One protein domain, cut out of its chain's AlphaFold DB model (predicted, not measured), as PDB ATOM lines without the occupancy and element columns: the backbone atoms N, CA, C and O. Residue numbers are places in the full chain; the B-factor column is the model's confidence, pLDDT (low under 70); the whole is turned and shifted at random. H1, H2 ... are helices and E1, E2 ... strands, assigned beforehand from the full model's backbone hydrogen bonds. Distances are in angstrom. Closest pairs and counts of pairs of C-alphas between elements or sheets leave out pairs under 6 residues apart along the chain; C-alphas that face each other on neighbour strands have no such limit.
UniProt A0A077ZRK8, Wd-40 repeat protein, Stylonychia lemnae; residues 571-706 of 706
ATOM      1  N   LYS A 571     -21.335 -22.229 -93.842       79.75
ATOM      2  CA  LYS A 571     -20.602 -22.721 -95.007       79.75
ATOM      3  C   LYS A 571     -21.583 -23.371 -95.981       79.75
ATOM      4  O   LYS A 571     -22.171 -24.402 -95.660       79.75
ATOM      5  N   MET A 572     -21.704 -22.820 -97.179       76.69
ATOM      6  CA  MET A 572     -22.557 -23.359 -98.238       76.69
ATOM      7  C   MET A 572     -21.943 -23.124 -99.615       76.69
ATOM      8  O   MET A 572     -20.943 -22.427 -99.758       76.69
ATOM      9  N   THR A 573     -22.503 -23.756-100.637       84.19
ATOM     10  CA  THR A 573     -22.100 -23.516-102.028       84.19
ATOM     11  C   THR A 573     -22.873 -22.342-102.628       84.19
ATOM     12  O   THR A 573     -24.000 -22.066-102.216       84.19
ATOM     13  N   VAL A 574     -22.302 -21.674-103.632       79.94
ATOM     14  CA  VAL A 574     -22.988 -20.619-104.400       79.94
ATOM     15  C   VAL A 574     -24.334 -21.119-104.939       79.94
ATOM     16  O   VAL A 574     -25.325 -20.401-104.855       79.94
ATOM     17  N   GLY A 575     -24.407 -22.367-105.422       75.56
ATOM     18  CA  GLY A 575     -25.663 -22.960-105.892       75.56
ATOM     19  C   GLY A 575     -26.718 -23.088-104.785       75.56
ATOM     20  O   GLY A 575     -27.883 -22.758-105.001       75.56
ATOM     21  N   GLN A 576     -26.315 -23.502-103.579       78.69
ATOM     22  CA  GLN A 576     -27.211 -23.577-102.415       78.69
ATOM     23  C   GLN A 576     -27.713 -22.196-101.976       78.69
ATOM     24  O   GLN A 576     -28.897 -22.059-101.680       78.69
ATOM     25  N   TYR A 577     -26.848 -21.182-101.985       80.12
ATOM     26  CA  TYR A 577     -27.217 -19.806-101.645       80.12
ATOM     27  C   TYR A 577     -28.197 -19.186-102.653       80.12
ATOM     28  O   TYR A 577     -29.194 -18.569-102.286       80.12
ATOM     29  N   MET A 578     -27.956 -19.388-103.950       75.12
ATOM     30  CA  MET A 578     -28.846 -18.876-104.998       75.12
ATOM     31  C   MET A 578     -30.245 -19.510-104.911       75.12
ATOM     32  O   MET A 578     -31.249 -18.832-105.143       75.12
ATOM     33  N   LEU A 579     -30.316 -20.792-104.522       76.44
ATOM     34  CA  LEU A 579     -31.570 -21.493-104.243       76.44
ATOM     35  C   LEU A 579     -32.263 -20.975-102.976       76.44
ATOM     36  O   LEU A 579     -33.482 -20.812-102.996       76.44
ATOM     37  N   SER A 580     -31.524 -20.690-101.897       72.75
ATOM     38  CA  SER A 580     -32.112 -20.173-100.651       72.75
ATOM     39  C   SER A 580     -32.661 -18.754-100.802       72.75
ATOM     40  O   SER A 580     -33.682 -18.430-100.203       72.75
ATOM     41  N   MET A 581     -32.036 -17.924-101.643       66.25
ATOM     42  CA  MET A 581     -32.440 -16.531-101.866       66.25
ATOM     43  C   MET A 581     -33.461 -16.336-103.004       66.25
ATOM     44  O   MET A 581     -33.850 -15.201-103.282       66.25
ATOM     45  N   ASN A 582     -33.914 -17.403-103.684       60.53
ATOM     46  CA  ASN A 582     -34.807 -17.323-104.857       60.53
ATOM     47  C   ASN A 582     -34.300 -16.367-105.971       60.53
ATOM     48  O   ASN A 582     -35.091 -15.813-106.741       60.53
ATOM     49  N   GLN A 583     -32.982 -16.161-106.087       58.38
ATOM     50  CA  GLN A 583     -32.394 -15.225-107.051       58.38
ATOM     51  C   GLN A 583     -32.040 -15.924-108.374       58.38
ATOM     52  O   GLN A 583     -31.287 -16.895-108.409       58.38
ATOM     53  N   LYS A 584     -32.542 -15.400-109.502       47.12
ATOM     54  CA  LYS A 584     -32.153 -15.822-110.861       47.12
ATOM     55  C   LYS A 584     -31.094 -14.862-111.428       47.12
ATOM     56  O   LYS A 584     -31.451 -13.888-112.078       47.12
ATOM     57  N   GLY A 585     -29.811 -15.168-111.197       58.97
ATOM     58  CA  GLY A 585     -28.635 -14.413-111.685       58.97
ATOM     59  C   GLY A 585     -28.339 -13.161-110.844       58.97
ATOM     60  O   GLY A 585     -29.212 -12.326-110.653       58.97
ATOM     61  N   ASN A 586     -27.167 -13.028-110.214       59.53
ATOM     62  CA  ASN A 586     -25.898 -12.630-110.848       59.53
ATOM     63  C   ASN A 586     -24.645 -13.224-110.154       59.53
ATOM     64  O   ASN A 586     -23.552 -12.696-110.322       59.53
ATOM     65  N   GLY A 587     -24.774 -14.325-109.405       69.00
ATOM     66  CA  GLY A 587     -23.684 -14.882-108.590       69.00
ATOM     67  C   GLY A 587     -23.527 -14.153-107.251       69.00
ATOM     68  O   GLY A 587     -24.270 -13.222-106.955       69.00
ATOM     69  N   VAL A 588     -22.570 -14.580-106.425       78.94
ATOM     70  CA  VAL A 588     -22.389 -14.070-105.053       78.94
ATOM     71  C   VAL A 588     -21.225 -13.094-104.990       78.94
ATOM     72  O   VAL A 588     -20.133 -13.384-105.478       78.94
ATOM     73  N   PHE A 589     -21.441 -11.931-104.383       80.69
ATOM     74  CA  PHE A 589     -20.384 -10.948-104.177       80.69
ATOM     75  C   PHE A 589     -19.677 -11.195-102.844       80.69
ATOM     76  O   PHE A 589     -20.321 -11.434-101.831       80.69
ATOM     77  N   CYS A 590     -18.345 -11.121-102.828       80.88
ATOM     78  CA  CYS A 590     -17.586 -11.229-101.585       80.88
ATOM     79  C   CYS A 590     -17.475  -9.860-100.894       80.88
ATOM     80  O   CYS A 590     -16.751  -8.971-101.355       80.88
ATOM     81  N   ASP A 591     -18.099  -9.728 -99.727       73.88
ATOM     82  CA  ASP A 591     -18.083  -8.543 -98.869       73.88
ATOM     83  C   ASP A 591     -16.728  -8.262 -98.213       73.88
ATOM     84  O   ASP A 591     -16.518  -7.177 -97.676       73.88
ATOM     85  N   GLY A 592     -15.747  -9.161 -98.350       72.56
ATOM     86  CA  GLY A 592     -14.350  -8.898 -97.979       72.56
ATOM     87  C   GLY A 592     -13.747  -7.646 -98.642       72.56
ATOM     88  O   GLY A 592     -12.792  -7.077 -98.130       72.56
ATOM     89  N   ASN A 593     -14.326  -7.145 -99.743       67.88
ATOM     90  CA  ASN A 593     -13.942  -5.852-100.333       67.88
ATOM     91  C   ASN A 593     -14.301  -4.636 -99.458       67.88
ATOM     92  O   ASN A 593     -13.687  -3.576 -99.602       67.88
ATOM     93  N   LYS A 594     -15.282  -4.777 -98.557       70.25
ATOM     94  CA  LYS A 594     -15.691  -3.733 -97.610       70.25
ATOM     95  C   LYS A 594     -14.709  -3.614 -96.439       70.25
ATOM     96  O   LYS A 594     -14.611  -2.542 -95.856       70.25
ATOM     97  N   LEU A 595     -13.949  -4.668 -96.129       71.06
ATOM     98  CA  LEU A 595     -12.931  -4.685 -95.073       71.06
ATOM     99  C   LEU A 595     -11.602  -4.139 -95.615       71.06
ATOM    100  O   LEU A 595     -10.770  -4.855 -96.173       71.06
ATOM    101  N   GLN A 596     -11.427  -2.827 -95.483       69.19
ATOM    102  CA  GLN A 596     -10.202  -2.126 -95.868       69.19
ATOM    103  C   GLN A 596      -9.278  -1.926 -94.658       69.19
ATOM    104  O   GLN A 596      -9.651  -2.205 -93.524       69.19
ATOM    105  N   LYS A 597      -8.055  -1.443 -94.896       80.69
ATOM    106  CA  LYS A 597      -7.096  -1.091 -93.835       80.69
ATOM    107  C   LYS A 597      -7.732  -0.166 -92.783       80.69
ATOM    108  O   LYS A 597      -8.722   0.511 -93.045       80.69
ATOM    109  N   CYS A 598      -7.094  -0.057 -91.620       83.38
ATOM    110  CA  CYS A 598      -7.528   0.812 -90.524       83.38
ATOM    111  C   CYS A 598      -7.881   2.247 -90.969       83.38
ATOM    112  O   CYS A 598      -7.038   2.982 -91.485       83.38
ATOM    113  N   GLN A 599      -9.110   2.671 -90.667       82.56
ATOM    114  CA  GLN A 599      -9.651   3.991 -91.017       82.56
ATOM    115  C   GLN A 599      -9.078   5.141 -90.173       82.56
ATOM    116  O   GLN A 599      -9.147   6.297 -90.573       82.56
ATOM    117  N   SER A 600      -8.433   4.844 -89.038       79.50
ATOM    118  CA  SER A 600      -7.661   5.837 -88.267       79.50
ATOM    119  C   SER A 600      -6.288   6.158 -88.879       79.50
ATOM    120  O   SER A 600      -5.490   6.846 -88.244       79.50
ATOM    121  N   GLY A 601      -5.969   5.626 -90.066       75.38
ATOM    122  CA  GLY A 601      -4.702   5.876 -90.762       75.38
ATOM    123  C   GLY A 601      -3.509   5.077 -90.231       75.38
ATOM    124  O   GLY A 601      -2.378   5.319 -90.644       75.38
ATOM    125  N   MET A 602      -3.736   4.117 -89.330       82.62
ATOM    126  CA  MET A 602      -2.664   3.251 -88.841       82.62
ATOM    127  C   MET A 602      -2.258   2.231 -89.916       82.62
ATOM    128  O   MET A 602      -3.109   1.709 -90.639       82.62
ATOM    129  N   ILE A 603      -0.969   1.893 -89.991       78.88
ATOM    130  CA  ILE A 603      -0.423   0.976 -91.007       78.88
ATOM    131  C   ILE A 603       0.118  -0.335 -90.396       78.88
ATOM    132  O   ILE A 603       0.500  -0.349 -89.222       78.88
ATOM    133  N   PRO A 604       0.184  -1.442 -91.169       72.56
ATOM    134  CA  PRO A 604       0.636  -2.752 -90.675       72.56
ATOM    135  C   PRO A 604       2.026  -2.765 -90.018       72.56
ATOM    136  O   PRO A 604       2.242  -3.494 -89.058       72.56
ATOM    137  N   LEU A 605       2.963  -1.951 -90.518       72.56
ATOM    138  CA  LEU A 605       4.368  -1.887 -90.078       72.56
ATOM    139  C   LEU A 605       4.660  -0.695 -89.147       72.56
ATOM    140  O   LEU A 605       5.803  -0.260 -89.031       72.56
ATOM    141  N   GLN A 606       3.636  -0.124 -88.510       74.69
ATOM    142  CA  GLN A 606       3.808   1.024 -87.620       74.69
ATOM    143  C   GLN A 606       4.600   0.632 -86.360       74.69
ATOM    144  O   GLN A 606       4.152  -0.215 -85.590       74.69
ATOM    145  N   SER A 607       5.761   1.264 -86.151       63.16
ATOM    146  CA  SER A 607       6.631   1.038 -84.987       63.16
ATOM    147  C   SER A 607       6.183   1.790 -83.729       63.16
ATOM    148  O   SER A 607       6.506   1.375 -82.621       63.16
ATOM    149  N   GLU A 608       5.444   2.890 -83.888       75.94
ATOM    150  CA  GLU A 608       4.953   3.717 -82.782       75.94
ATOM    151  C   GLU A 608       3.555   3.269 -82.339       75.94
ATOM    152  O   GLU A 608       2.578   3.422 -83.078       75.94
ATOM    153  N   LEU A 609       3.467   2.710 -81.129       81.75
ATOM    154  CA  LEU A 609       2.216   2.287 -80.495       81.75
ATOM    155  C   LEU A 609       1.451   3.502 -79.941       81.75
ATOM    156  O   LEU A 609       2.060   4.414 -79.373       81.75
ATOM    157  N   ARG A 610       0.114   3.498 -80.041       80.75
ATOM    158  CA  ARG A 610      -0.705   4.514 -79.365       80.75
ATOM    159  C   ARG A 610      -0.716   4.273 -77.863       80.75
ATOM    160  O   ARG A 610      -0.775   3.133 -77.411       80.75
ATOM    161  N   ASN A 611      -0.652   5.361 -77.101       81.75
ATOM    162  CA  ASN A 611      -0.462   5.325 -75.652       81.75
ATOM    163  C   ASN A 611      -1.340   6.327 -74.883       81.75
ATOM    164  O   ASN A 611      -1.120   6.539 -73.690       81.75
ATOM    165  N   GLU A 612      -2.331   6.941 -75.531       84.88
ATOM    166  CA  GLU A 612      -3.223   7.897 -74.872       84.88
ATOM    167  C   GLU A 612      -4.240   7.162 -73.994       84.88
ATOM    168  O   GLU A 612      -4.997   6.315 -74.460       84.88
ATOM    169  N   GLU A 613      -4.284   7.477 -72.698       82.56
ATOM    170  CA  GLU A 613      -5.157   6.773 -71.744       82.56
ATOM    171  C   GLU A 613      -6.659   6.939 -72.040       82.56
ATOM    172  O   GLU A 613      -7.460   6.099 -71.625       82.56
ATOM    173  N   SER A 614      -7.033   7.995 -72.770       82.88
ATOM    174  CA  SER A 614      -8.399   8.286 -73.218       82.88
ATOM    175  C   SER A 614      -8.809   7.575 -74.508       82.88
ATOM    176  O   SER A 614      -9.960   7.727 -74.919       82.88
ATOM    177  N   ASP A 615      -7.914   6.818 -75.152       86.31
ATOM    178  CA  ASP A 615      -8.245   6.088 -76.376       86.31
ATOM    179  C   ASP A 615      -9.386   5.096 -76.121       86.31
ATOM    180  O   ASP A 615      -9.319   4.259 -75.215       86.31
ATOM    181  N   VAL A 616     -10.434   5.192 -76.941       87.88
ATOM    182  CA  VAL A 616     -11.562   4.256 -76.938       87.88
ATOM    183  C   VAL A 616     -11.204   3.063 -77.818       87.88
ATOM    184  O   VAL A 616     -10.950   3.214 -79.017       87.88
ATOM    185  N   ILE A 617     -11.207   1.883 -77.204       89.00
ATOM    186  CA  ILE A 617     -10.872   0.607 -77.832       89.00
ATOM    187  C   ILE A 617     -12.087  -0.304 -77.736       89.00
ATOM    188  O   ILE A 617     -12.703  -0.445 -76.681       89.00
ATOM    189  N   TYR A 618     -12.435  -0.941 -78.842       88.75
ATOM    190  CA  TYR A 618     -13.395  -2.031 -78.868       88.75
ATOM    191  C   TYR A 618     -12.608  -3.336 -78.828       88.75
ATOM    192  O   TYR A 618     -12.026  -3.732 -79.834       88.75
ATOM    193  N   HIS A 619     -12.553  -3.952 -77.650       85.12
ATOM    194  CA  HIS A 619     -11.670  -5.076 -77.352       85.12
ATOM    195  C   HIS A 619     -12.432  -6.391 -77.237       85.12
ATOM    196  O   HIS A 619     -13.480  -6.478 -76.584       85.12
ATOM    197  N   CYS A 620     -11.861  -7.445 -77.812       82.25
ATOM    198  CA  CYS A 620     -12.319  -8.807 -77.618       82.25
ATOM    199  C   CYS A 620     -11.518  -9.516 -76.517       82.25
ATOM    200  O   CYS A 620     -10.412 -10.005 -76.747       82.25
ATOM    201  N   TYR A 621     -12.138  -9.747 -75.362       78.00
ATOM    202  CA  TYR A 621     -11.506 -10.490 -74.262       78.00
ATOM    203  C   TYR A 621     -11.239 -11.980 -74.555       78.00
ATOM    204  O   TYR A 621     -10.520 -12.631 -73.799       78.00
ATOM    205  N   LYS A 622     -11.818 -12.550 -75.623       73.81
ATOM    206  CA  LYS A 622     -11.615 -13.962 -75.996       73.81
ATOM    207  C   LYS A 622     -10.388 -14.179 -76.879       73.81
ATOM    208  O   LYS A 622      -9.690 -15.171 -76.692       73.81
ATOM    209  N   CYS A 623     -10.138 -13.283 -77.834       74.00
ATOM    210  CA  CYS A 623      -9.068 -13.446 -78.826       74.00
ATOM    211  C   CYS A 623      -8.077 -12.273 -78.891       74.00
ATOM    212  O   CYS A 623      -7.152 -12.326 -79.692       74.00
ATOM    213  N   GLN A 624      -8.233 -11.266 -78.020       81.25
ATOM    214  CA  GLN A 624      -7.385 -10.068 -77.924       81.25
ATOM    215  C   GLN A 624      -7.382  -9.195 -79.184       81.25
ATOM    216  O   GLN A 624      -6.417  -8.489 -79.442       81.25
ATOM    217  N   PHE A 625      -8.464  -9.250 -79.961       82.62
ATOM    218  CA  PHE A 625      -8.652  -8.401 -81.129       82.62
ATOM    219  C   PHE A 625      -9.111  -6.995 -80.724       82.62
ATOM    220  O   PHE A 625     -10.058  -6.866 -79.939       82.62
ATOM    221  N   ASP A 626      -8.491  -5.965 -81.299       86.88
ATOM    222  CA  ASP A 626      -8.734  -4.560 -80.977       86.88
ATOM    223  C   ASP A 626      -9.162  -3.725 -82.179       86.88
ATOM    224  O   ASP A 626      -8.460  -3.605 -83.186       86.88
ATOM    225  N   TYR A 627     -10.268  -3.003 -82.020       88.06
ATOM    226  CA  TYR A 627     -10.650  -1.930 -82.925       88.06
ATOM    227  C   TYR A 627     -10.500  -0.558 -82.295       88.06
ATOM    228  O   TYR A 627     -10.890  -0.316 -81.155       88.06
ATOM    229  N   CYS A 628     -10.022   0.388 -83.102       88.38
ATOM    230  CA  CYS A 628     -10.226   1.794 -82.802       88.38
ATOM    231  C   CYS A 628     -11.678   2.200 -83.053       88.38
ATOM    232  O   CYS A 628     -12.361   1.628 -83.907       88.38
ATOM    233  N   ASP A 629     -12.109   3.250 -82.360       87.50
ATOM    234  CA  ASP A 629     -13.457   3.814 -82.458       87.50
ATOM    235  C   ASP A 629     -13.915   4.032 -83.915       87.50
ATOM    236  O   ASP A 629     -14.992   3.598 -84.315       87.50
ATOM    237  N   THR A 630     -13.045   4.582 -84.772       85.75
ATOM    238  CA  THR A 630     -13.372   4.789 -86.198       85.75
ATOM    239  C   THR A 630     -13.565   3.489 -86.987       85.75
ATOM    240  O   THR A 630     -14.406   3.450 -87.878       85.75
ATOM    241  N   CYS A 631     -12.812   2.424 -86.683       83.94
ATOM    242  CA  CYS A 631     -12.938   1.145 -87.390       83.94
ATOM    243  C   CYS A 631     -14.179   0.390 -86.930       83.94
ATOM    244  O   CYS A 631     -14.881  -0.167 -87.765       83.94
ATOM    245  N   TYR A 632     -14.493   0.438 -85.634       84.19
ATOM    246  CA  TYR A 632     -15.731  -0.137 -85.121       84.19
ATOM    247  C   TYR A 632     -16.963   0.552 -85.727       84.19
ATOM    248  O   TYR A 632     -17.881  -0.123 -86.182       84.19
ATOM    249  N   ASN A 633     -16.956   1.887 -85.825       82.88
ATOM    250  CA  ASN A 633     -18.058   2.643 -86.430       82.88
ATOM    251  C   ASN A 633     -18.182   2.433 -87.950       82.88
ATOM    252  O   ASN A 633     -19.266   2.603 -88.499       82.88
ATOM    253  N   HIS A 634     -17.089   2.077 -88.632       80.44
ATOM    254  CA  HIS A 634     -17.083   1.870 -90.079       80.44
ATOM    255  C   HIS A 634     -17.402   0.423 -90.488       80.44
ATOM    256  O   HIS A 634     -18.184   0.214 -91.409       80.44
ATOM    257  N   TYR A 635     -16.823  -0.574 -89.809       76.38
ATOM    258  CA  TYR A 635     -17.020  -2.000 -90.120       76.38
ATOM    259  C   TYR A 635     -18.166  -2.646 -89.334       76.38
ATOM    260  O   TYR A 635     -18.682  -3.684 -89.742       76.38
ATOM    261  N   GLY A 636     -18.584  -2.033 -88.227       69.62
ATOM    262  CA  GLY A 636     -19.657  -2.532 -87.378       69.62
ATOM    263  C   GLY A 636     -19.257  -3.723 -86.491       69.62
ATOM    264  O   GLY A 636     -18.178  -4.304 -86.650       69.62
ATOM    265  N   PRO A 637     -20.138  -4.107 -85.549       65.12
ATOM    266  CA  PRO A 637     -19.883  -5.173 -84.575       65.12
ATOM    267  C   PRO A 637     -19.695  -6.557 -85.213       65.12
ATOM    268  O   PRO A 637     -18.881  -7.334 -84.728       65.12
ATOM    269  N   ASN A 638     -20.376  -6.831 -86.328       58.56
ATOM    270  CA  ASN A 638     -20.419  -8.157 -86.963       58.56
ATOM    271  C   ASN A 638     -19.163  -8.479 -87.793       58.56
ATOM    272  O   ASN A 638     -18.996  -9.586 -88.301       58.56
ATOM    273  N   SER A 639     -18.250  -7.514 -87.931       64.44
ATOM    274  CA  SER A 639     -16.964  -7.719 -88.608       64.44
ATOM    275  C   SER A 639     -15.980  -8.581 -87.801       64.44
ATOM    276  O   SER A 639     -14.880  -8.866 -88.272       64.44
ATOM    277  N   HIS A 640     -16.362  -9.010 -86.593       69.75
ATOM    278  CA  HIS A 640     -15.586  -9.907 -85.749       69.75
ATOM    279  C   HIS A 640     -16.496 -10.943 -85.067       69.75
ATOM    280  O   HIS A 640     -17.549 -10.600 -84.550       69.75
ATOM    281  N   GLN A 641     -16.075 -12.214 -85.033       61.75
ATOM    282  CA  GLN A 641     -16.887 -13.350 -84.553       61.75
ATOM    283  C   GLN A 641     -17.247 -13.293 -83.055       61.75
ATOM    284  O   GLN A 641     -18.167 -13.963 -82.585       61.75
ATOM    285  N   HIS A 642     -16.471 -12.558 -82.264       70.88
ATOM    286  CA  HIS A 642     -16.692 -12.428 -80.832       70.88
ATOM    287  C   HIS A 642     -17.200 -11.030 -80.492       70.88
ATOM    288  O   HIS A 642     -16.778 -10.042 -81.084       70.88
ATOM    289  N   GLN A 643     -18.014 -10.930 -79.443       77.50
ATOM    290  CA  GLN A 643     -18.478  -9.641 -78.944       77.50
ATOM    291  C   GLN A 643     -17.302  -8.719 -78.586       77.50
ATOM    292  O   GLN A 643     -16.472  -9.048 -77.729       77.50
ATOM    293  N   LEU A 644     -17.266  -7.551 -79.225       79.06
ATOM    294  CA  LEU A 644     -16.337  -6.475 -78.908       79.06
ATOM    295  C   LEU A 644     -16.937  -5.584 -77.823       79.06
ATOM    296  O   LEU A 644     -18.042  -5.060 -77.960       79.06
ATOM    297  N   VAL A 645     -16.201  -5.411 -76.732       84.25
ATOM    298  CA  VAL A 645     -16.619  -4.577 -75.608       84.25
ATOM    299  C   VAL A 645     -15.930  -3.228 -75.733       84.25
ATOM    300  O   VAL A 645     -14.716  -3.162 -75.897       84.25
ATOM    301  N   ARG A 646     -16.699  -2.142 -75.638       88.62
ATOM    302  CA  ARG A 646     -16.151  -0.784 -75.601       88.62
ATOM    303  C   ARG A 646     -15.435  -0.552 -74.269       88.62
ATOM    304  O   ARG A 646     -16.071  -0.608 -73.221       88.62
ATOM    305  N   THR A 647     -14.147  -0.244 -74.310       88.50
ATOM    306  CA  THR A 647     -13.315   0.063 -73.140       88.50
ATOM    307  C   THR A 647     -12.417   1.264 -73.436       88.50
ATOM    308  O   THR A 647     -12.371   1.776 -74.556       88.50
ATOM    309  N   THR A 648     -11.683   1.723 -72.423       88.81
ATOM    310  CA  THR A 648     -10.576   2.674 -72.616       88.81
ATOM    311  C   THR A 648      -9.214   1.987 -72.522       88.81
ATOM    312  O   THR A 648      -9.076   0.960 -71.846       88.81
ATOM    313  N   TYR A 649      -8.180   2.561 -73.146       84.94
ATOM    314  CA  TYR A 649      -6.805   2.055 -73.023       84.94
ATOM    315  C   TYR A 649      -6.336   2.014 -71.559       84.94
ATOM    316  O   TYR A 649      -5.680   1.057 -71.143       84.94
ATOM    317  N   ARG A 650      -6.754   2.987 -70.733       84.25
ATOM    318  CA  ARG A 650      -6.493   3.000 -69.281       84.25
ATOM    319  C   ARG A 650      -6.924   1.711 -68.572       84.25
ATOM    320  O   ARG A 650      -6.277   1.288 -67.612       84.25
ATOM    321  N   GLU A 651      -8.022   1.104 -69.007       81.81
ATOM    322  CA  GLU A 651      -8.573  -0.108 -68.397       81.81
ATOM    323  C   GLU A 651      -7.845  -1.368 -68.877       81.81
ATOM    324  O   GLU A 651      -7.516  -2.227 -68.057       81.81
ATOM    325  N   ILE A 652      -7.524  -1.443 -70.172       83.38
ATOM    326  CA  ILE A 652      -6.861  -2.603 -70.790       83.38
ATOM    327  C   ILE A 652      -5.363  -2.665 -70.469       83.38
ATOM    328  O   ILE A 652      -4.824  -3.759 -70.319       83.38
ATOM    329  N   LYS A 653      -4.690  -1.527 -70.251       81.25
ATOM    330  CA  LYS A 653      -3.257  -1.449 -69.885       81.25
ATOM    331  C   LYS A 653      -2.880  -2.259 -68.632       81.25
ATOM    332  O   LYS A 653      -1.705  -2.540 -68.400       81.25
ATOM    333  N   LYS A 654      -3.864  -2.646 -67.810       77.50
ATOM    334  CA  LYS A 654      -3.680  -3.545 -66.657       77.50
ATOM    335  C   LYS A 654      -3.375  -4.996 -67.059       77.50
ATOM    336  O   LYS A 654      -2.903  -5.755 -66.218       77.50
ATOM    337  N   GLN A 655      -3.645  -5.391 -68.303       74.62
ATOM    338  CA  GLN A 655      -3.283  -6.698 -68.852       74.62
ATOM    339  C   GLN A 655      -1.838  -6.691 -69.374       74.62
ATOM    340  O   GLN A 655      -1.378  -5.708 -69.955       74.62
ATOM    341  N   THR A 656      -1.129  -7.813 -69.211       62.31
ATOM    342  CA  THR A 656       0.309  -7.939 -69.521       62.31
ATOM    343  C   THR A 656       0.669  -7.656 -70.983       62.31
ATOM    344  O   THR A 656       1.795  -7.247 -71.259       62.31
ATOM    345  N   SER A 657      -0.277  -7.825 -71.912       71.62
ATOM    346  CA  SER A 657      -0.080  -7.619 -73.354       71.62
ATOM    347  C   SER A 657      -0.038  -6.145 -73.792       71.62
ATOM    348  O   SER A 657       0.419  -5.867 -74.896       71.62
ATOM    349  N   TYR A 658      -0.473  -5.198 -72.948       78.12
ATOM    350  CA  TYR A 658      -0.754  -3.806 -73.349       78.12
ATOM    351  C   TYR A 658       0.107  -2.752 -72.643       78.12
ATOM    352  O   TYR A 658      -0.190  -1.564 -72.698       78.12
ATOM    353  N   HIS A 659       1.191  -3.153 -71.975       74.81
ATOM    354  CA  HIS A 659       2.022  -2.225 -71.195       74.81
ATOM    355  C   HIS A 659       2.714  -1.133 -72.028       74.81
ATOM    356  O   HIS A 659       2.978  -0.052 -71.500       74.81
ATOM    357  N   ASN A 660       2.986  -1.403 -73.308       75.56
ATOM    358  CA  ASN A 660       3.792  -0.537 -74.177       75.56
ATOM    359  C   ASN A 660       2.962   0.274 -75.193       75.56
ATOM    360  O   ASN A 660       3.537   1.050 -75.960       75.56
ATOM    361  N   GLY A 661       1.638   0.098 -75.207       83.25
ATOM    362  CA  GLY A 661       0.728   0.715 -76.173       83.25
ATOM    363  C   GLY A 661      -0.122  -0.289 -76.931       83.25
ATOM    364  O   GLY A 661       0.009  -1.499 -76.753       83.25
ATOM    365  N   TRP A 662      -1.005   0.227 -77.778       86.06
ATOM    366  CA  TRP A 662      -1.940  -0.565 -78.573       86.06
ATOM    367  C   TRP A 662      -2.021  -0.033 -80.009       86.06
ATOM    368  O   TRP A 662      -1.659   1.115 -80.293       86.06
ATOM    369  N   LEU A 663      -2.492  -0.870 -80.931       87.81
ATOM    370  CA  LEU A 663      -2.775  -0.505 -82.317       87.81
ATOM    371  C   LEU A 663      -3.990  -1.307 -82.806       87.81
ATOM    372  O   LEU A 663      -4.190  -2.436 -82.384       87.81
ATOM    373  N   CYS A 664      -4.772  -0.744 -83.726       86.56
ATOM    374  CA  CYS A 664      -5.990  -1.370 -84.255       86.56
ATOM    375  C   CYS A 664      -5.682  -2.575 -85.165       86.56
ATOM    376  O   CYS A 664      -4.880  -2.452 -86.089       86.56
ATOM    377  N   ASP A 665      -6.348  -3.711 -85.003       83.81
ATOM    378  CA  ASP A 665      -6.106  -4.912 -85.816       83.81
ATOM    379  C   ASP A 665      -6.678  -4.827 -87.236       83.81
ATOM    380  O   ASP A 665      -6.166  -5.481 -88.149       83.81
ATOM    381  N   ALA A 666      -7.613  -3.900 -87.490       80.50
ATOM    382  CA  ALA A 666      -8.112  -3.587 -88.838       80.50
ATOM    383  C   ALA A 666      -7.000  -3.172 -89.823       80.50
ATOM    384  O   ALA A 666      -7.203  -3.114 -91.033       80.50
ATOM    385  N   ARG A 667      -5.792  -2.855 -89.336       80.31
ATOM    386  CA  ARG A 667      -4.621  -2.564 -90.180       80.31
ATOM    387  C   ARG A 667      -4.270  -3.729 -91.102       80.31
ATOM    388  O   ARG A 667      -3.757  -3.478 -92.188       80.31
ATOM    389  N   PHE A 668      -4.546  -4.961 -90.679       76.38
ATOM    390  CA  PHE A 668      -4.230  -6.175 -91.431       76.38
ATOM    391  C   PHE A 668      -5.328  -6.597 -92.409       76.38
ATOM    392  O   PHE A 668      -5.139  -7.561 -93.146       76.38
ATOM    393  N   PHE A 669      -6.446  -5.870 -92.479       78.56
ATOM    394  CA  PHE A 669      -7.480  -6.146 -93.466       78.56
ATOM    395  C   PHE A 669      -6.989  -5.825 -94.879       78.56
ATOM    396  O   PHE A 669      -6.667  -4.684 -95.231       78.56
ATOM    397  N   THR A 670      -6.907  -6.874 -95.693       72.12
ATOM    398  CA  THR A 670      -6.560  -6.817 -97.113       72.12
ATOM    399  C   THR A 670      -7.815  -7.062 -97.934       72.12
ATOM    400  O   THR A 670      -8.415  -8.100 -97.705       72.12
ATOM    401  N   PRO A 671      -8.203  -6.206 -98.893       73.69
ATOM    402  CA  PRO A 671      -9.414  -6.417 -99.689       73.69
ATOM    403  C   PRO A 671      -9.372  -7.744-100.460       73.69
ATOM    404  O   PRO A 671      -8.296  -8.275-100.742       73.69
ATOM    405  N   CYS A 672     -10.547  -8.263-100.825       76.75
ATOM    406  CA  CYS A 672     -10.669  -9.546-101.512       76.75
ATOM    407  C   CYS A 672      -9.888  -9.570-102.839       76.75
ATOM    408  O   CYS A 672     -10.007  -8.680-103.685       76.75
ATOM    409  N   GLU A 673      -9.128 -10.645-103.057       72.62
ATOM    410  CA  GLU A 673      -8.325 -10.843-104.271       72.62
ATOM    411  C   GLU A 673      -9.184 -10.938-105.545       72.62
ATOM    412  O   GLU A 673      -8.715 -10.602-106.635       72.62
ATOM    413  N   ASN A 674     -10.465 -11.304-105.409       70.12
ATOM    414  CA  ASN A 674     -11.397 -11.473-106.527       70.12
ATOM    415  C   ASN A 674     -11.945 -10.150-107.112       70.12
ATOM    416  O   ASN A 674     -12.743 -10.209-108.044       70.12
ATOM    417  N   LYS A 675     -11.512  -8.973-106.618       62.38
ATOM    418  CA  LYS A 675     -11.733  -7.616-107.189       62.38
ATOM    419  C   LYS A 675     -13.073  -7.415-107.920       62.38
ATOM    420  O   LYS A 675     -13.124  -7.418-109.148       62.38
ATOM    421  N   GLU A 676     -14.139  -7.210-107.151       61.34
ATOM    422  CA  GLU A 676     -15.510  -6.927-107.618       61.34
ATOM    423  C   GLU A 676     -16.159  -7.964-108.565       61.34
ATOM    424  O   GLU A 676     -17.248  -7.725-109.085       61.34
ATOM    425  N   LYS A 677     -15.553  -9.139-108.783       70.62
ATOM    426  CA  LYS A 677     -16.174 -10.204-109.582       70.62
ATOM    427  C   LYS A 677     -17.175 -11.009-108.759       70.62
ATOM    428  O   LYS A 677     -16.887 -11.403-107.629       70.62
ATOM    429  N   PHE A 678     -18.318 -11.301-109.369       75.94
ATOM    430  CA  PHE A 678     -19.289 -12.246-108.834       75.94
ATOM    431  C   PHE A 678     -18.749 -13.681-108.898       75.94
ATOM    432  O   PHE A 678     -18.179 -14.093-109.909       75.94
ATOM    433  N   LEU A 679     -18.959 -14.438-107.824       77.19
ATOM    434  CA  LEU A 679     -18.730 -15.879-107.761       77.19
ATOM    435  C   LEU A 679     -19.920 -16.565-108.430       77.19
ATOM    436  O   LEU A 679     -21.041 -16.507-107.921       77.19
ATOM    437  N   THR A 680     -19.699 -17.153-109.601       76.62
ATOM    438  CA  THR A 680     -20.770 -17.726-110.435       76.62
ATOM    439  C   THR A 680     -20.713 -19.249-110.543       76.62
ATOM    440  O   THR A 680     -21.630 -19.835-111.108       76.62
ATOM    441  N   ASP A 681     -19.654 -19.898-110.051       79.81
ATOM    442  CA  ASP A 681     -19.552 -21.361-110.055       79.81
ATOM    443  C   ASP A 681     -20.401 -21.945-108.919       79.81
ATOM    444  O   ASP A 681     -20.121 -21.723-107.743       79.81
ATOM    445  N   GLU A 682     -21.433 -22.718-109.271       76.88
ATOM    446  CA  GLU A 682     -22.379 -23.322-108.328       76.88
ATOM    447  C   GLU A 682     -21.714 -24.214-107.273       76.88
ATOM    448  O   GLU A 682     -22.297 -24.413-106.208       76.88
ATOM    449  N   LYS A 683     -20.514 -24.747-107.544       77.06
ATOM    450  CA  LYS A 683     -19.765 -25.605-106.610       77.06
ATOM    451  C   LYS A 683     -18.824 -24.829-105.694       77.06
ATOM    452  O   LYS A 683     -18.262 -25.420-104.768       77.06
ATOM    453  N   GLU A 684     -18.624 -23.541-105.946       80.50
ATOM    454  CA  GLU A 684     -17.722 -22.717-105.156       80.50
ATOM    455  C   GLU A 684     -18.296 -22.485-103.755       80.50
ATOM    456  O   GLU A 684     -19.499 -22.294-103.573       80.50
ATOM    457  N   ILE A 685     -17.432 -22.563-102.743       80.38
ATOM    458  CA  ILE A 685     -17.832 -22.474-101.339       80.38
ATOM    459  C   ILE A 685     -17.785 -21.015-100.887       80.38
ATOM    460  O   ILE A 685     -16.748 -20.346-100.996       80.38
ATOM    461  N   ILE A 686     -18.884 -20.580-100.285       82.00
ATOM    462  CA  ILE A 686     -19.034 -19.300 -99.608       82.00
ATOM    463  C   ILE A 686     -19.386 -19.503 -98.132       82.00
ATOM    464  O   ILE A 686     -19.833 -20.570 -97.702       82.00
ATOM    465  N   TYR A 687     -19.176 -18.447 -97.365       81.38
ATOM    466  CA  TYR A 687     -19.527 -18.345 -95.959       81.38
ATOM    467  C   TYR A 687     -20.529 -17.201 -95.826       81.38
ATOM    468  O   TYR A 687     -20.171 -16.055 -96.096       81.38
ATOM    469  N   HIS A 688     -21.772 -17.531 -95.478       77.62
ATOM    470  CA  HIS A 688     -22.905 -16.607 -95.493       77.62
ATOM    471  C   HIS A 688     -23.480 -16.395 -94.088       77.62
ATOM    472  O   HIS A 688     -23.670 -17.360 -93.347       77.62
ATOM    473  N   ASP A 689     -23.776 -15.147 -93.738       73.69
ATOM    474  CA  ASP A 689     -24.566 -14.789 -92.559       73.69
ATOM    475  C   ASP A 689     -26.011 -14.461 -92.966       73.69
ATOM    476  O   ASP A 689     -26.259 -13.477 -93.667       73.69
ATOM    477  N   GLU A 690     -26.955 -15.270 -92.485       66.88
ATOM    478  CA  GLU A 690     -28.383 -15.159 -92.801       66.88
ATOM    479  C   GLU A 690     -29.029 -13.875 -92.250       66.88
ATOM    480  O   GLU A 690     -30.005 -13.380 -92.811       66.88
ATOM    481  N   TYR A 691     -28.486 -13.292 -91.176       61.81
ATOM    482  CA  TYR A 691     -29.089 -12.138 -90.504       61.81
ATOM    483  C   TYR A 691     -28.665 -10.794 -91.096       61.81
ATOM    484  O   TYR A 691     -29.438  -9.836 -91.044       61.81
ATOM    485  N   CYS A 692     -27.442 -10.692 -91.623       60.53
ATOM    486  CA  CYS A 692     -26.894  -9.431 -92.135       60.53
ATOM    487  C   CYS A 692     -26.529  -9.441 -93.627       60.53
ATOM    488  O   CYS A 692     -25.985  -8.451 -94.114       60.53
ATOM    489  N   ASP A 693     -26.863 -10.524 -94.340       65.12
ATOM    490  CA  ASP A 693     -26.563 -10.745 -95.762       65.12
ATOM    491  C   ASP A 693     -25.094 -10.460 -96.107       65.12
ATOM    492  O   ASP A 693     -24.757  -9.758 -97.062       65.12
ATOM    493  N   PHE A 694     -24.206 -10.984 -95.258       74.81
ATOM    494  CA  PHE A 694     -22.763 -10.827 -95.379       74.81
ATOM    495  C   PHE A 694     -22.142 -12.104 -95.940       74.81
ATOM    496  O   PHE A 694     -22.310 -13.191 -95.386       74.81
ATOM    497  N   ASN A 695     -21.416 -11.972 -97.046       79.00
ATOM    498  CA  ASN A 695     -20.908 -13.086 -97.834       79.00
ATOM    499  C   ASN A 695     -19.387 -13.016 -97.969       79.00
ATOM    500  O   ASN A 695     -18.834 -12.052 -98.495       79.00
ATOM    501  N   LEU A 696     -18.681 -14.072 -97.574       77.56
ATOM    502  CA  LEU A 696     -17.241 -14.201 -97.800       77.56
ATOM    503  C   LEU A 696     -16.931 -15.368 -98.731       77.56
ATOM    504  O   LEU A 696     -17.451 -16.472 -98.569       77.56
ATOM    505  N   CYS A 697     -16.020 -15.147 -99.680       81.69
ATOM    506  CA  CYS A 697     -15.412 -16.251-100.414       81.69
ATOM    507  C   CYS A 697     -14.515 -17.075 -99.480       81.69
ATOM    508  O   CYS A 697     -14.060 -16.594 -98.439       81.69
ATOM    509  N   SER A 698     -14.210 -18.308 -99.880       78.19
ATOM    510  CA  SER A 698     -13.384 -19.213 -99.076       78.19
ATOM    511  C   SER A 698     -12.028 -18.618 -98.668       78.19
ATOM    512  O   SER A 698     -11.604 -18.818 -97.534       78.19
ATOM    513  N   SER A 699     -11.358 -17.850 -99.537       75.75
ATOM    514  CA  SER A 699     -10.078 -17.211 -99.195       75.75
ATOM    515  C   SER A 699     -10.235 -16.084 -98.168       75.75
ATOM    516  O   SER A 699      -9.471 -16.025 -97.207       75.75
ATOM    517  N   CYS A 700     -11.252 -15.231 -98.305       73.44
ATOM    518  CA  CYS A 700     -11.539 -14.169 -97.338       73.44
ATOM    519  C   CYS A 700     -12.019 -14.715 -95.989       73.44
ATOM    520  O   CYS A 700     -11.595 -14.221 -94.950       73.44
ATOM    521  N   ALA A 701     -12.851 -15.759 -95.985       69.81
ATOM    522  CA  ALA A 701     -13.279 -16.418 -94.755       69.81
ATOM    523  C   ALA A 701     -12.084 -17.003 -93.986       69.81
ATOM    524  O   ALA A 701     -12.002 -16.841 -92.773       69.81
ATOM    525  N   ILE A 702     -11.118 -17.603 -94.695       67.19
ATOM    526  CA  ILE A 702      -9.867 -18.088 -94.094       67.19
ATOM    527  C   ILE A 702      -9.020 -16.935 -93.539       67.19
ATOM    528  O   ILE A 702      -8.408 -17.077 -92.488       67.19
ATOM    529  N   ASN A 703      -8.977 -15.793 -94.225       65.56
ATOM    530  CA  ASN A 703      -8.137 -14.669 -93.811       65.56
ATOM    531  C   ASN A 703      -8.714 -13.859 -92.638       65.56
ATOM    532  O   ASN A 703      -7.936 -13.268 -91.894       65.56
ATOM    533  N   TYR A 704     -10.041 -13.803 -92.475       63.97
ATOM    534  CA  TYR A 704     -10.677 -12.955 -91.457       63.97
ATOM    535  C   TYR A 704     -11.361 -13.723 -90.311       63.97
ATOM    536  O   TYR A 704     -11.546 -13.141 -89.245       63.97
ATOM    537  N   TYR A 705     -11.747 -14.992 -90.508       56.62
ATOM    538  CA  TYR A 705     -12.606 -15.743 -89.572       56.62
ATOM    539  C   TYR A 705     -12.107 -17.174 -89.239       56.62
ATOM    540  O   TYR A 705     -12.879 -17.946 -88.669       56.62
ATOM    541  N   ALA A 706     -10.862 -17.557 -89.573       40.16
ATOM    542  CA  ALA A 706     -10.309 -18.901 -89.294       40.16
ATOM    543  C   ALA A 706      -9.319 -18.978 -88.122       40.16
ATOM    544  O   ALA A 706      -8.490 -18.055 -87.961       40.16
TER     545      ALA A 706
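What this domain is: This is residues 571 to 706 of the 706 residues of the protein "Wd-40 repeat protein" of Stylonychia lemnae (UniProt A0A077ZRK8). Two small lobes lie end to end in a rod: in one, the strands E1, E5 and E6 form a sheet with H1 and H6 on opposite faces; in the other, E3, E2 and E4 form a sheet with H3 packed on it and the short H4 and H5 grazing it. The chain leaves the first lobe past H2, crosses by residues 595 to 615, and returns by residues 669 to 684. The printed part has 136 residues, with six named helices and six named strands in the order E1 H1 H2 E2 E3 H3 E4 H4 H5 E5 E6 H6; both sheets, E1 - E5 - E6 and E3 - E2 - E4, are antiparallel. The class is mixed, helices and strands, with under half of the residues in named elements; the whole is only just loose, close to compact, with a radius of gyration of the C-alphas of 17.3 A and spans of 53 by 26 by 21 A.

How they stand to each other: Start at E5, residues 685 to 689, the inner strand beside E1, residues 571 to 573, where N 572 and O 686 are 3.0 A apart, within hydrogen-bond range. E5 forms a hairpin with E6, residues 694 to 697, with N 687 and O 696 at 2.9 A. H1, residues 574 to 580, is over E1 at a height over the sheet of 8.8 A and runs along the strands, at 23 degrees to E1 on the local plane. On the opposite face H6, residues 698 to 705, stands up from the sheet over E6; its closest C-alphas to E5 are those of Ser 698 and Ile 686, 5.7 A. H2, residues 591 to 594, only grazes this sheet. In the other sheet, E2, residues 616 to 619, forms a hairpin with E3, residues 626 to 628, with N 618 and O 627 at 2.9 A; E2 also pairs with E4, residues 645 to 648, with N 647 and O 617 at 2.8 A. E3, H3, residues 629 to 635, and E4 make a split strand-helix-strand unit, two strands running the same way with E2 between them, its crossover right-handed. H4, residues 649 to 652, and H5, residues 665 to 668, only graze this sheet. H2 and H3 are close but not clearly touching, with the C-alphas of Lys 594 and Tyr 635 7.8 A apart. In H1, H3 and H6 every O i to N i+4 pair is within hydrogen-bond range; H2, H4 and H5 are too short for such a pair.

Where its parts are: Find C-alpha 571, where E1 begins, at (-20.602, -22.721, -95.007). E5 measures 13.5 A, E6 10.4 A, H3 10.3 A and H6 10.1 A from first to last C-alpha; H6 ends at C-alpha 705, (-12.606, -15.743, -89.572).

The domain as a whole: The farthest C-alphas, Lys 584 and His 659, are 54.1 A apart, and the printed part has no cut. The links H2 to E2, H4 to H5 and H5 to E5 are long. Look for pLDDT under 70 at 29 residues, among them 581 to 587, 636 to 641 and 701 to 706.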